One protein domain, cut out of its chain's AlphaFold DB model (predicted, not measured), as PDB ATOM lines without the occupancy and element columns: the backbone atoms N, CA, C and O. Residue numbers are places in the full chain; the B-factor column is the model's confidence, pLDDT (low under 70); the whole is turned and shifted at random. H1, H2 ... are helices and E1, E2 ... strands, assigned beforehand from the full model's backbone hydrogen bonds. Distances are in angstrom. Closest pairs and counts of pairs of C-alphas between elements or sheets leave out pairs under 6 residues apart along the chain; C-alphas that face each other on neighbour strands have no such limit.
ATOM      1  N   LEU A   2      69.844  18.788 -27.227       90.56
ATOM      2  CA  LEU A   2      71.194  19.317 -26.950       90.56
ATOM      3  C   LEU A   2      71.225  20.819 -26.603       90.56
ATOM      4  O   LEU A   2      71.902  21.203 -25.657       90.56
ATOM      5  N   GLU A   3      70.418  21.647 -27.272       92.88
ATOM      6  CA  GLU A   3      70.305  23.082 -26.951       92.88
ATOM      7  C   GLU A   3      69.794  23.357 -25.530       92.88
ATOM      8  O   GLU A   3      70.262  24.269 -24.851       92.88
ATOM      9  N   GLN A   4      68.876  22.530 -25.025       94.94
ATOM     10  CA  GLN A   4      68.383  22.670 -23.651       94.94
ATOM     11  C   GLN A   4      69.456  22.268 -22.634       94.94
ATOM     12  O   GLN A   4      69.572  22.896 -21.582       94.94
ATOM     13  N   ILE A   5      70.269  21.255 -22.956       94.31
ATOM     14  CA  ILE A   5      71.427  20.873 -22.140       94.31
ATOM     15  C   ILE A   5      72.437  22.023 -22.115       94.31
ATOM     16  O   ILE A   5      72.849  22.429 -21.030       94.31
ATOM     17  N   ARG A   6      72.765  22.608 -23.277       95.50
ATOM     18  CA  ARG A   6      73.660  23.770 -23.386       95.50
ATOM     19  C   ARG A   6      73.183  24.934 -22.517       95.50
ATOM     20  O   ARG A   6      73.963  25.465 -21.729       95.50
ATOM     21  N   ALA A   7      71.895  25.273 -22.591       97.25
ATOM     22  CA  ALA A   7      71.303  26.321 -21.763       97.25
ATOM     23  C   ALA A   7      71.469  26.029 -20.262       97.25
ATOM     24  O   ALA A   7      71.926  26.885 -19.510       97.25
ATOM     25  N   LYS A   8      71.186  24.797 -19.817       97.25
ATOM     26  CA  LYS A   8      71.328  24.406 -18.404       97.25
ATOM     27  C   LYS A   8      72.778  24.348 -17.924       97.25
ATOM     28  O   LYS A   8      73.046  24.672 -16.766       97.25
ATOM     29  N   VAL A   9      73.715  23.957 -18.785       96.81
ATOM     30  CA  VAL A   9      75.157  24.003 -18.497       96.81
ATOM     31  C   VAL A   9      75.612  25.454 -18.306       96.81
ATOM     32  O   VAL A   9      76.309  25.743 -17.328       96.81
ATOM     33  N   ALA A  10      75.162  26.369 -19.170       97.00
ATOM     34  CA  ALA A  10      75.459  27.797 -19.070       97.00
ATOM     35  C   ALA A  10      74.851  28.437 -17.809       97.00
ATOM     36  O   ALA A  10      75.561  29.129 -17.082       97.00
ATOM     37  N   GLU A  11      73.586  28.138 -17.478       97.56
ATOM     38  CA  GLU A  11      72.921  28.604 -16.245       97.56
ATOM     39  C   GLU A  11      73.700  28.236 -14.969       97.56
ATOM     40  O   GLU A  11      73.645  28.953 -13.972       97.56
ATOM     41  N   ARG A  12      74.439  27.119 -14.989       97.00
ATOM     42  CA  ARG A  12      75.260  26.651 -13.861       97.00
ATOM     43  C   ARG A  12      76.723  27.101 -13.926       97.00
ATOM     44  O   ARG A  12      77.522  26.627 -13.122       97.00
ATOM     45  N   GLY A  13      77.093  27.963 -14.874       96.69
ATOM     46  CA  GLY A  13      78.465  28.458 -15.031       96.69
ATOM     47  C   GLY A  13      79.471  27.390 -15.477       96.69
ATOM     48  O   GLY A  13      80.650  27.481 -15.140       96.69
ATOM     49  N   ASN A  14      79.018  26.358 -16.197       96.94
ATOM     50  CA  ASN A  14      79.849  25.221 -16.611       96.94
ATOM     51  C   ASN A  14      80.137  25.165 -18.121       96.94
ATOM     52  O   ASN A  14      80.596  24.130 -18.607       96.94
ATOM     53  N   SER A  15      79.887  26.242 -18.867       95.81
ATOM     54  CA  SER A  15      80.218  26.309 -20.297       95.81
ATOM     55  C   SER A  15      81.698  25.997 -20.546       95.81
ATOM     56  O   SER A  15      82.576  26.477 -19.830       95.81
ATOM     57  N   GLY A  16      81.973  25.156 -21.540       95.56
ATOM     58  CA  GLY A  16      83.299  24.646 -21.885       95.56
ATOM     59  C   GLY A  16      83.826  23.535 -20.971       95.56
ATOM     60  O   GLY A  16      84.918  23.029 -21.211       95.56
ATOM     61  N   ARG A  17      83.091  23.146 -19.919       95.19
ATOM     62  CA  ARG A  17      83.550  22.174 -18.905       95.19
ATOM     63  C   ARG A  17      82.790  20.853 -18.930       95.19
ATOM     64  O   ARG A  17      83.169  19.927 -18.218       95.19
ATOM     65  N   MET A  18      81.719  20.780 -19.714       95.75
ATOM     66  CA  MET A  18      80.877  19.598 -19.855       95.75
ATOM     67  C   MET A  18      80.890  19.148 -21.309       95.75
ATOM     68  O   MET A  18      80.730  19.965 -22.217       95.75
ATOM     69  N   ALA A  19      81.053  17.846 -21.517       93.12
ATOM     70  CA  ALA A  19      81.045  17.251 -22.840       93.12
ATOM     71  C   ALA A  19      80.274  15.931 -22.849       93.12
ATOM     72  O   ALA A  19      80.139  15.259 -21.826       93.12
ATOM     73  N   THR A  20      79.761  15.580 -24.019       91.81
ATOM     74  CA  THR A  20      79.136  14.286 -24.311       91.81
ATOM     75  C   THR A  20      79.354  13.953 -25.786       91.81
ATOM     76  O   THR A  20      79.915  14.761 -26.517       91.81
ATOM     77  N   TRP A  21      78.891  12.799 -26.250       88.88
ATOM     78  CA  TRP A  21      78.883  12.455 -27.674       88.88
ATOM     79  C   TRP A  21      77.604  12.914 -28.377       88.88
ATOM     80  O   TRP A  21      76.561  13.084 -27.739       88.88
ATOM     81  N   VAL A  22      77.680  13.084 -29.699       84.06
ATOM     82  CA  VAL A  22      76.560  13.544 -30.545       84.06
ATOM     83  C   VAL A  22      75.299  12.683 -30.434       84.06
ATOM     84  O   VAL A  22      74.190  13.218 -30.466       84.06
ATOM     85  N   ALA A  23      75.461  11.376 -30.226       82.38
ATOM     86  CA  ALA A  23      74.377  10.445 -29.949       82.38
ATOM     87  C   ALA A  23      74.871   9.241 -29.121       82.38
ATOM     88  O   ALA A  23      76.073   8.961 -29.082       82.38
ATOM     89  N   PRO A  24      73.960   8.496 -28.468       84.44
ATOM     90  CA  PRO A  24      74.296   7.232 -27.821       84.44
ATOM     91  C   PRO A  24      74.710   6.174 -28.851       84.44
ATOM     92  O   PRO A  24      73.940   5.863 -29.759       84.44
ATOM     93  N   ILE A  25      75.876   5.551 -28.656       85.25
ATOM     94  CA  ILE A  25      76.449   4.588 -29.612       85.25
ATOM     95  C   ILE A  25      75.518   3.400 -29.919       85.25
ATOM     96  O   ILE A  25      75.458   2.929 -31.049       85.25
ATOM     97  N   ASN A  26      74.722   2.959 -28.937       83.88
ATOM     98  CA  ASN A  26      73.782   1.852 -29.121       83.88
ATOM     99  C   ASN A  26      72.714   2.151 -30.178       83.88
ATOM    100  O   ASN A  26      72.311   1.239 -30.889       83.88
ATOM    101  N   MET A  27      72.252   3.401 -30.284       81.75
ATOM    102  CA  MET A  27      71.258   3.763 -31.301       81.75
ATOM    103  C   MET A  27      71.877   3.713 -32.697       81.75
ATOM    104  O   MET A  27      71.249   3.214 -33.623       81.75
ATOM    105  N   ILE A  28      73.139   4.136 -32.810       84.44
ATOM    106  CA  ILE A  28      73.900   4.108 -34.060       84.44
ATOM    107  C   ILE A  28      74.067   2.671 -34.554       84.44
ATOM    108  O   ILE A  28      73.792   2.386 -35.711       84.44
ATOM    109  N   PHE A  29      74.460   1.745 -33.674       85.25
ATOM    110  CA  PHE A  29      74.720   0.360 -34.073       85.25
ATOM    111  C   PHE A  29      73.489  -0.406 -34.551       85.25
ATOM    112  O   PHE A  29      73.637  -1.299 -35.382       85.25
ATOM    113  N   VAL A  30      72.293  -0.087 -34.050       87.62
ATOM    114  CA  VAL A  30      71.067  -0.767 -34.497       87.62
ATOM    115  C   VAL A  30      70.763  -0.425 -35.955       87.62
ATOM    116  O   VAL A  30      70.483  -1.324 -36.738       87.62
ATOM    117  N   GLU A  31      70.848   0.851 -36.322       87.38
ATOM    118  CA  GLU A  31      70.586   1.315 -37.687       87.38
ATOM    119  C   GLU A  31      71.753   0.982 -38.626       87.38
ATOM    120  O   GLU A  31      71.577   0.294 -39.631       87.38
ATOM    121  N   ALA A  32      72.971   1.364 -38.241       90.56
ATOM    122  CA  ALA A  32      74.170   1.145 -39.038       90.56
ATOM    123  C   ALA A  32      74.477  -0.343 -39.259       90.56
ATOM    124  O   ALA A  32      74.896  -0.733 -40.343       90.56
ATOM    125  N   GLY A  33      74.267  -1.196 -38.251       91.62
ATOM    126  CA  GLY A  33      74.554  -2.627 -38.366       91.62
ATOM    127  C   GLY A  33      73.681  -3.328 -39.408       91.62
ATOM    128  O   GLY A  33      74.162  -4.217 -40.111       91.62
ATOM    129  N   VAL A  34      72.418  -2.909 -39.536       93.19
ATOM    130  CA  VAL A  34      71.502  -3.423 -40.563       93.19
ATOM    131  C   VAL A  34      71.937  -2.950 -41.948       93.19
ATOM    132  O   VAL A  34      72.057  -3.774 -42.854       93.19
ATOM    133  N   GLU A  35      72.230  -1.658 -42.103       94.25
ATOM    134  CA  GLU A  35      72.630  -1.094 -43.397       94.25
ATOM    135  C   GLU A  35      73.958  -1.684 -43.894       94.25
ATOM    136  O   GLU A  35      74.058  -2.114 -45.040       94.25
ATOM    137  N   LEU A  36      74.951  -1.835 -43.013       94.81
ATOM    138  CA  LEU A  36      76.226  -2.478 -43.343       94.81
ATOM    139  C   LEU A  36      76.045  -3.915 -43.857       94.81
ATOM    140  O   LEU A  36      76.725  -4.329 -44.798       94.81
ATOM    141  N   ALA A  37      75.120  -4.680 -43.271       95.50
ATOM    142  CA  ALA A  37      74.818  -6.031 -43.733       95.50
ATOM    143  C   ALA A  37      74.163  -6.030 -45.126       95.50
ATOM    144  O   ALA A  37      74.517  -6.858 -45.968       95.50
ATOM    145  N   ILE A  38      73.246  -5.092 -45.387       95.69
ATOM    146  CA  ILE A  38      72.612  -4.914 -46.702       95.69
ATOM    147  C   ILE A  38      73.666  -4.548 -47.754       95.69
ATOM    148  O   ILE A  38      73.739  -5.211 -48.789       95.69
ATOM    149  N   GLN A  39      74.526  -3.569 -47.467       96.06
ATOM    150  CA  GLN A  39      75.607  -3.121 -48.352       96.06
ATOM    151  C   GLN A  39      76.599  -4.244 -48.675       96.06
ATOM    152  O   GLN A  39      77.004  -4.408 -49.825       96.06
ATOM    153  N   HIS A  40      76.955  -5.073 -47.690       96.88
ATOM    154  CA  HIS A  40      77.814  -6.235 -47.922       96.88
ATOM    155  C   HIS A  40      77.172  -7.241 -48.884       96.88
ATOM    156  O   HIS A  40      77.816  -7.697 -49.827       96.88
ATOM    157  N   ILE A  41      75.891  -7.562 -48.679       97.69
ATOM    158  CA  ILE A  41      75.182  -8.575 -49.471       97.69
ATOM    159  C   ILE A  41      74.878  -8.080 -50.889       97.69
ATOM    160  O   ILE A  41      75.008  -8.845 -51.843       97.69
ATOM    161  N   GLN A  42      74.427  -6.835 -51.033       96.94
ATOM    162  CA  GLN A  42      73.934  -6.308 -52.308       96.94
ATOM    163  C   GLN A  42      75.038  -5.665 -53.146       96.94
ATOM    164  O   GLN A  42      75.054  -5.836 -54.363       96.94
ATOM    165  N   ASN A  43      75.965  -4.960 -52.495       95.88
ATOM    166  CA  ASN A  43      76.960  -4.118 -53.159       95.88
ATOM    167  C   ASN A  43      78.400  -4.604 -52.937       95.88
ATOM    168  O   ASN A  43      79.333  -4.027 -53.490       95.88
ATOM    169  N   GLY A  44      78.594  -5.676 -52.163       96.12
ATOM    170  CA  GLY A  44      79.909  -6.269 -51.933       96.12
ATOM    171  C   GLY A  44      80.818  -5.437 -51.029       96.12
ATOM    172  O   GLY A  44      82.035  -5.551 -51.155       96.12
ATOM    173  N   LEU A  45      80.255  -4.609 -50.135       96.69
ATOM    174  CA  LEU A  45      81.027  -3.850 -49.144       96.69
ATOM    175  C   LEU A  45      81.975  -4.781 -48.379       96.69
ATOM    176  O   LEU A  45      81.520  -5.702 -47.704       96.69
ATOM    177  N   ASP A  46      83.281  -4.538 -48.433       95.50
ATOM    178  CA  ASP A  46      84.236  -5.312 -47.647       95.50
ATOM    179  C   ASP A  46      84.312  -4.759 -46.221       95.50
ATOM    180  O   ASP A  46      84.780  -3.646 -45.992       95.50
ATOM    181  N   PHE A  47      83.917  -5.565 -45.231       93.81
ATOM    182  CA  PHE A  47      84.079  -5.194 -43.827       93.81
ATOM    183  C   PHE A  47      85.538  -5.018 -43.423       93.81
ATOM    184  O   PHE A  47      85.777  -4.551 -42.317       93.81
ATOM    185  N   SER A  48      86.513  -5.413 -44.241       92.19
ATOM    186  CA  SER A  48      87.929  -5.160 -43.999       92.19
ATOM    187  C   SER A  48      88.366  -3.727 -44.370       92.19
ATOM    188  O   SER A  48      89.346  -3.218 -43.811       92.19
ATOM    189  N   ASP A  49      87.599  -3.044 -45.221       93.75
ATOM    190  CA  ASP A  49      87.826  -1.655 -45.612       93.75
ATOM    191  C   ASP A  49      87.170  -0.707 -44.600       93.75
ATOM    192  O   ASP A  49      85.977  -0.411 -44.655       93.75
ATOM    193  N   MET A  50      87.958  -0.239 -43.629       92.69
ATOM    194  CA  MET A  50      87.454   0.647 -42.575       92.69
ATOM    195  C   MET A  50      86.892   1.957 -43.121       92.69
ATOM    196  O   MET A  50      85.895   2.426 -42.586       92.69
ATOM    197  N   ALA A  51      87.489   2.524 -44.171       93.56
ATOM    198  CA  ALA A  51      87.021   3.788 -44.729       93.56
ATOM    199  C   ALA A  51      85.654   3.608 -45.401       93.56
ATOM    200  O   ALA A  51      84.757   4.425 -45.205       93.56
ATOM    201  N   ALA A  52      85.465   2.503 -46.127       94.50
ATOM    202  CA  ALA A  52      84.170   2.175 -46.712       94.50
ATOM    203  C   ALA A  52      83.102   1.899 -45.638       94.50
ATOM    204  O   ALA A  52      81.950   2.302 -45.794       94.50
ATOM    205  N   VAL A  53      83.476   1.252 -44.527       94.38
ATOM    206  CA  VAL A  53      82.563   1.047 -43.393       94.38
ATOM    207  C   VAL A  53      82.203   2.382 -42.732       94.38
ATOM    208  O   VAL A  53      81.026   2.612 -42.484       94.38
ATOM    209  N   GLU A  54      83.161   3.277 -42.467       93.69
ATOM    210  CA  GLU A  54      82.882   4.616 -41.915       93.69
ATOM    211  C   GLU A  54      81.907   5.406 -42.796       93.69
ATOM    212  O   GLU A  54      80.943   5.975 -42.277       93.69
ATOM    213  N   GLU A  55      82.119   5.397 -44.115       94.38
ATOM    214  CA  GLU A  55      81.251   6.097 -45.064       94.38
ATOM    215  C   GLU A  55      79.839   5.503 -45.076       94.38
ATOM    216  O   GLU A  55      78.866   6.238 -44.936       94.38
ATOM    217  N   ALA A  56      79.708   4.175 -45.130       93.88
ATOM    218  CA  ALA A  56      78.403   3.518 -45.093       93.88
ATOM    219  C   ALA A  56      77.633   3.822 -43.794       93.88
ATOM    220  O   ALA A  56      76.417   4.019 -43.810       93.88
ATOM    221  N   VAL A  57      78.328   3.911 -42.653       92.56
ATOM    222  CA  VAL A  57      77.702   4.331 -41.390       92.56
ATOM    223  C   VAL A  57      77.269   5.799 -41.437       92.56
ATOM    224  O   VAL A  57      76.193   6.134 -40.926       92.56
ATOM    225  N   TYR A  58      78.071   6.673 -42.046       92.25
ATOM    226  CA  TYR A  58      77.726   8.082 -42.213       92.25
ATOM    227  C   TYR A  58      76.507   8.268 -43.123       92.25
ATOM    228  O   TYR A  58      75.592   9.000 -42.750       92.25
ATOM    229  N   GLU A  59      76.441   7.571 -44.256       92.56
ATOM    230  CA  GLU A  59      75.286   7.604 -45.160       92.56
ATOM    231  C   GLU A  59      74.006   7.102 -44.479       92.56
ATOM    232  O   GLU A  59      72.944   7.702 -44.642       92.56
ATOM    233  N   ALA A  60      74.112   6.047 -43.664       90.69
ATOM    234  CA  ALA A  60      72.972   5.464 -42.960       90.69
ATOM    235  C   ALA A  60      72.432   6.361 -41.838       90.69
ATOM    236  O   ALA A  60      71.226   6.456 -41.639       90.69
ATOM    237  N   THR A  61      73.324   6.992 -41.068       88.31
ATOM    238  CA  THR A  61      72.964   7.599 -39.771       88.31
ATOM    239  C   THR A  61      73.181   9.110 -39.706       88.31
ATOM    240  O   THR A  61      72.795   9.760 -38.732       88.31
ATOM    241  N   GLY A  62      73.851   9.688 -40.705       88.69
ATOM    242  CA  GLY A  62      74.302  11.080 -40.713       88.69
ATOM    243  C   GLY A  62      75.406  11.392 -39.697       88.69
ATOM    244  O   GLY A  62      75.766  12.559 -39.524       88.69
ATOM    245  N   MET A  63      75.945  10.384 -39.002       87.69
ATOM    246  CA  MET A  63      76.944  10.559 -37.950       87.69
ATOM    247  C   MET A  63      78.309  10.063 -38.386       87.69
ATOM    248  O   MET A  63      78.470   8.934 -38.838       87.69
ATOM    249  N   ARG A  64      79.314  10.921 -38.202       87.75
ATOM    250  CA  ARG A  64      80.706  10.543 -38.422       87.75
ATOM    251  C   ARG A  64      81.226   9.787 -37.214       87.75
ATOM    252  O   ARG A  64      81.144  10.270 -36.083       87.75
ATOM    253  N   LEU A  65      81.761   8.606 -37.483       89.44
ATOM    254  CA  LEU A  65      82.427   7.765 -36.509       89.44
ATOM    255  C   LEU A  65      83.846   7.500 -36.977       89.44
ATOM    256  O   LEU A  65      84.089   7.347 -38.168       89.44
ATOM    257  N   PHE A  66      84.746   7.400 -36.013       89.69
ATOM    258  CA  PHE A  66      86.105   6.937 -36.222       89.69
ATOM    259  C   PHE A  66      86.190   5.476 -35.794       89.69
ATOM    260  O   PHE A  66      85.891   5.142 -34.639       89.69
ATOM    261  N   LEU A  67      86.595   4.617 -36.721       91.31
ATOM    262  CA  LEU A  67      86.775   3.188 -36.538       91.31
ATOM    263  C   LEU A  67      88.261   2.861 -36.418       91.31
ATOM    264  O   LEU A  67      89.111   3.326 -37.171       91.31
ATOM    265  N   ASN A  68      88.581   2.002 -35.460       92.69
ATOM    266  CA  ASN A  68      89.889   1.374 -35.362       92.69
ATOM    267  C   ASN A  68      89.723  -0.103 -35.055       92.69
ATOM    268  O   ASN A  68      88.814  -0.495 -34.328       92.69
ATOM    269  N   ARG A  69      90.621  -0.951 -35.552       92.50
ATOM    270  CA  ARG A  69      90.605  -2.360 -35.148       92.50
ATOM    271  C   ARG A  69      91.089  -2.497 -33.710       92.50
ATOM    272  O   ARG A  69      92.084  -1.892 -33.324       92.50
ATOM    273  N   TYR A  70      90.426  -3.352 -32.931       91.94
ATOM    274  CA  TYR A  70      90.893  -3.687 -31.581       91.94
ATOM    275  C   TYR A  70      92.265  -4.378 -31.608       91.94
ATOM    276  O   TYR A  70      93.090  -4.169 -30.720       91.94
ATOM    277  N   LYS A  71      92.508  -5.201 -32.635       91.19
ATOM    278  CA  LYS A  71      93.793  -5.841 -32.929       91.19
ATOM    279  C   LYS A  71      93.990  -5.899 -34.438       91.19
ATOM    280  O   LYS A  71      93.017  -6.005 -35.182       91.19
ATOM    281  N   GLU A  72      95.236  -5.868 -34.888       86.75
ATOM    282  CA  GLU A  72      95.559  -6.025 -36.307       86.75
ATOM    283  C   GLU A  72      94.965  -7.332 -36.862       86.75
ATOM    284  O   GLU A  72      95.017  -8.378 -36.213       86.75
ATOM    285  N   GLY A  73      94.320  -7.249 -38.028       83.81
ATOM    286  CA  GLY A  73      93.639  -8.379 -38.666       83.81
ATOM    287  C   GLY A  73      92.357  -8.872 -37.976       83.81
ATOM    288  O   GLY A  73      91.743  -9.812 -38.473       83.81
ATOM    289  N   SER A  74      91.919  -8.275 -36.859       90.12
ATOM    290  CA  SER A  74      90.667  -8.683 -36.208       90.12
ATOM    291  C   SER A  74      89.440  -8.116 -36.920       90.12
ATOM    292  O   SER A  74      89.481  -7.034 -37.500       90.12
ATOM    293  N   ASN A  75      88.309  -8.806 -36.803       90.69
ATOM    294  CA  ASN A  75      87.000  -8.354 -37.279       90.69
ATOM    295  C   ASN A  75      86.244  -7.499 -36.243       90.69
ATOM    296  O   ASN A  75      85.023  -7.391 -36.314       90.69
ATOM    297  N   PHE A  76      86.944  -6.936 -35.252       92.25
ATOM    298  CA  PHE A  76      86.322  -6.190 -34.161       92.25
ATOM    299  C   PHE A  76      86.761  -4.729 -34.182       92.25
ATOM    300  O   PHE A  76      87.950  -4.432 -34.015       92.25
ATOM    301  N   TYR A  77      85.788  -3.830 -34.332       91.44
ATOM    302  CA  TYR A  77      86.007  -2.390 -34.333       91.44
ATOM    303  C   TYR A  77      85.799  -1.755 -32.960       91.44
ATOM    304  O   TYR A  77      84.831  -2.028 -32.254       91.44
ATOM    305  N   LEU A  78      86.722  -0.868 -32.609       92.19
ATOM    306  CA  LEU A  78      86.557   0.183 -31.622       92.19
ATOM    307  C   LEU A  78      86.019   1.414 -32.342       92.19
ATOM    308  O   LEU A  78      86.513   1.763 -33.413       92.19
ATOM    309  N   VAL A  79      85.024   2.060 -31.745       90.31
ATOM    310  CA  VAL A  79      84.286   3.152 -32.382       90.31
ATOM    311  C   VAL A  79      84.268   4.359 -31.461       90.31
ATOM    312  O   VAL A  79      83.961   4.225 -30.274       90.31
ATOM    313  N   ILE A  80      84.582   5.534 -32.000       89.75
ATOM    314  CA  ILE A  80      84.487   6.813 -31.292       89.75
ATOM    315  C   ILE A  80      83.707   7.800 -32.157       89.75
ATOM    316  O   ILE A  80      83.968   7.935 -33.346       89.75
ATOM    317  N   ALA A  81      82.757   8.500 -31.541       87.19
ATOM    318  CA  ALA A  81      82.045   9.612 -32.160       87.19
ATOM    319  C   ALA A  81      82.649  10.953 -31.725       87.19
ATOM    320  O   ALA A  81      83.302  11.044 -30.678       87.19
ATOM    321  N   ASP A  82      82.356  12.005 -32.483       86.44
ATOM    322  CA  ASP A  82      82.730  13.363 -32.102       86.44
ATOM    323  C   ASP A  82      82.131  13.779 -30.751       86.44
ATOM    324  O   ASP A  82      81.021  13.394 -30.357       86.44
ATOM    325  N   SER A  83      82.898  14.603 -30.039       89.00
ATOM    326  CA  SER A  83      82.473  15.199 -28.776       89.00
ATOM    327  C   SER A  83      81.732  16.510 -29.021       89.00
ATOM    328  O   SER A  83      82.199  17.392 -29.736       89.00
ATOM    329  N   ILE A  84      80.604  16.673 -28.345       91.69
ATOM    330  CA  ILE A  84      79.921  17.946 -28.165       91.69
ATOM    331  C   ILE A  84      80.406  18.553 -26.860       91.69
ATOM    332  O   ILE A  84      80.236  17.959 -25.796       91.69
ATOM    333  N   ILE A  85      80.944  19.765 -26.944       94.44
ATOM    334  CA  ILE A  85      81.280  20.588 -25.782       94.44
ATOM    335  C   ILE A  85      80.159  21.619 -25.591       94.44
ATOM    336  O   ILE A  85      79.770  22.326 -26.535       94.44
ATOM    337  N   PHE A  86      79.601  21.666 -24.380       94.25
ATOM    338  CA  PHE A  86      78.470  22.529 -24.025       94.25
ATOM    339  C   PHE A  86      78.904  23.890 -23.502       94.25
ATOM    340  O   PHE A  86      79.832  23.930 -22.669       94.25
TER     341      PHE A  86
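Overview. This is residues 2 to 86 of the 86 residues of an uncharacterized protein of Firmicutes bacterium (UniProt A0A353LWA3). The model is a loose, elongated shape with a larger head at one end and a lone helix at the other: in the head H3 packs on H2 and on strand E2 of the hairpin E2 and E3, while a thin neck of two short strands, E1 and E4, leads to H1 at the far end. E3 runs on into E4, so that one nearly continuous stretch passes from the hairpin into the neck. The printed part has 85 residues with three named helices and four named strands, in the order H1 E1 H2 H3 E2 E3 E4; the class is mixed, helices and strands. The strands make two separate antiparallel sheets of two, E1 with E4 and E2 with E3. The radius of gyration of the C-alphas is 16.1 A, and the C-alphas span 50 by 26 by 17 A.

Arrangement. Look first at E2, residues 65 to 69, and E3, residues 77 to 81, an antiparallel hairpin at 156 degrees. There N 66 and O 80 are 2.8 A apart and N 78 and O 68 are 2.7 A apart, both within hydrogen-bond range. Next find H3, residues 50 to 61: its closest C-alpha to E2 is that of Glu 54, 6.3 A from that of Leu 65. H3 touches H2, residues 25 to 43, where the closest C-alphas, of Ala 32 and Val 57, are 5.3 A apart. Their lines stand at a steep tilt of 67 degrees, only just short of about perpendicular, and they run opposite ways. H2 has a kink of 30 degrees near residue 32, and H2 and E2 are apart. From E3 the chain runs on, across a break of 1 residue and at 21 degrees, into E4, residues 83 to 85. E4 is antiparallel to E1, residues 19 to 21, at 147 degrees; N 84 and O 20 are 2.7 A apart, within hydrogen-bond range. H1, residues 2 to 11, touches no helix and is apart from E4. Every O i to N i+4 pair is within hydrogen-bond range in H1 and H3, and 13 of 15 are in H2.

Along the chain. Find C-alpha 2 at (71.194, 19.317, -26.950); from there H1 runs 14.3 A to Glu 11. E1 goes from Ala 19 to Trp 21. H2 begins at C-alpha 25, (76.449, 4.588, -29.612), and runs 25.1 A to Asn 43. H3 runs 16.3 A from Met 50 to Thr 61. E2, from Leu 65 to Arg 69, is 13.1 A long, and E3, from Tyr 77 to Ala 81, is 12.8 A long. E4 goes from Ser 83 to C-alpha 85 at (81.280, 20.588, -25.782).

Size, cuts and confidence. The two C-alphas farthest apart are those of Gly 13 and Gln 42, at 51.2 A, yet the first and last printed C-alphas, of Leu 2 and Phe 86, are 8.5 A apart. The printed part has no cut. No link is long; E1 to H2, H3 to E2 and E3 to E4 are tight. The mean pLDDT of the printed part is 92.0, and no printed residue is under 70.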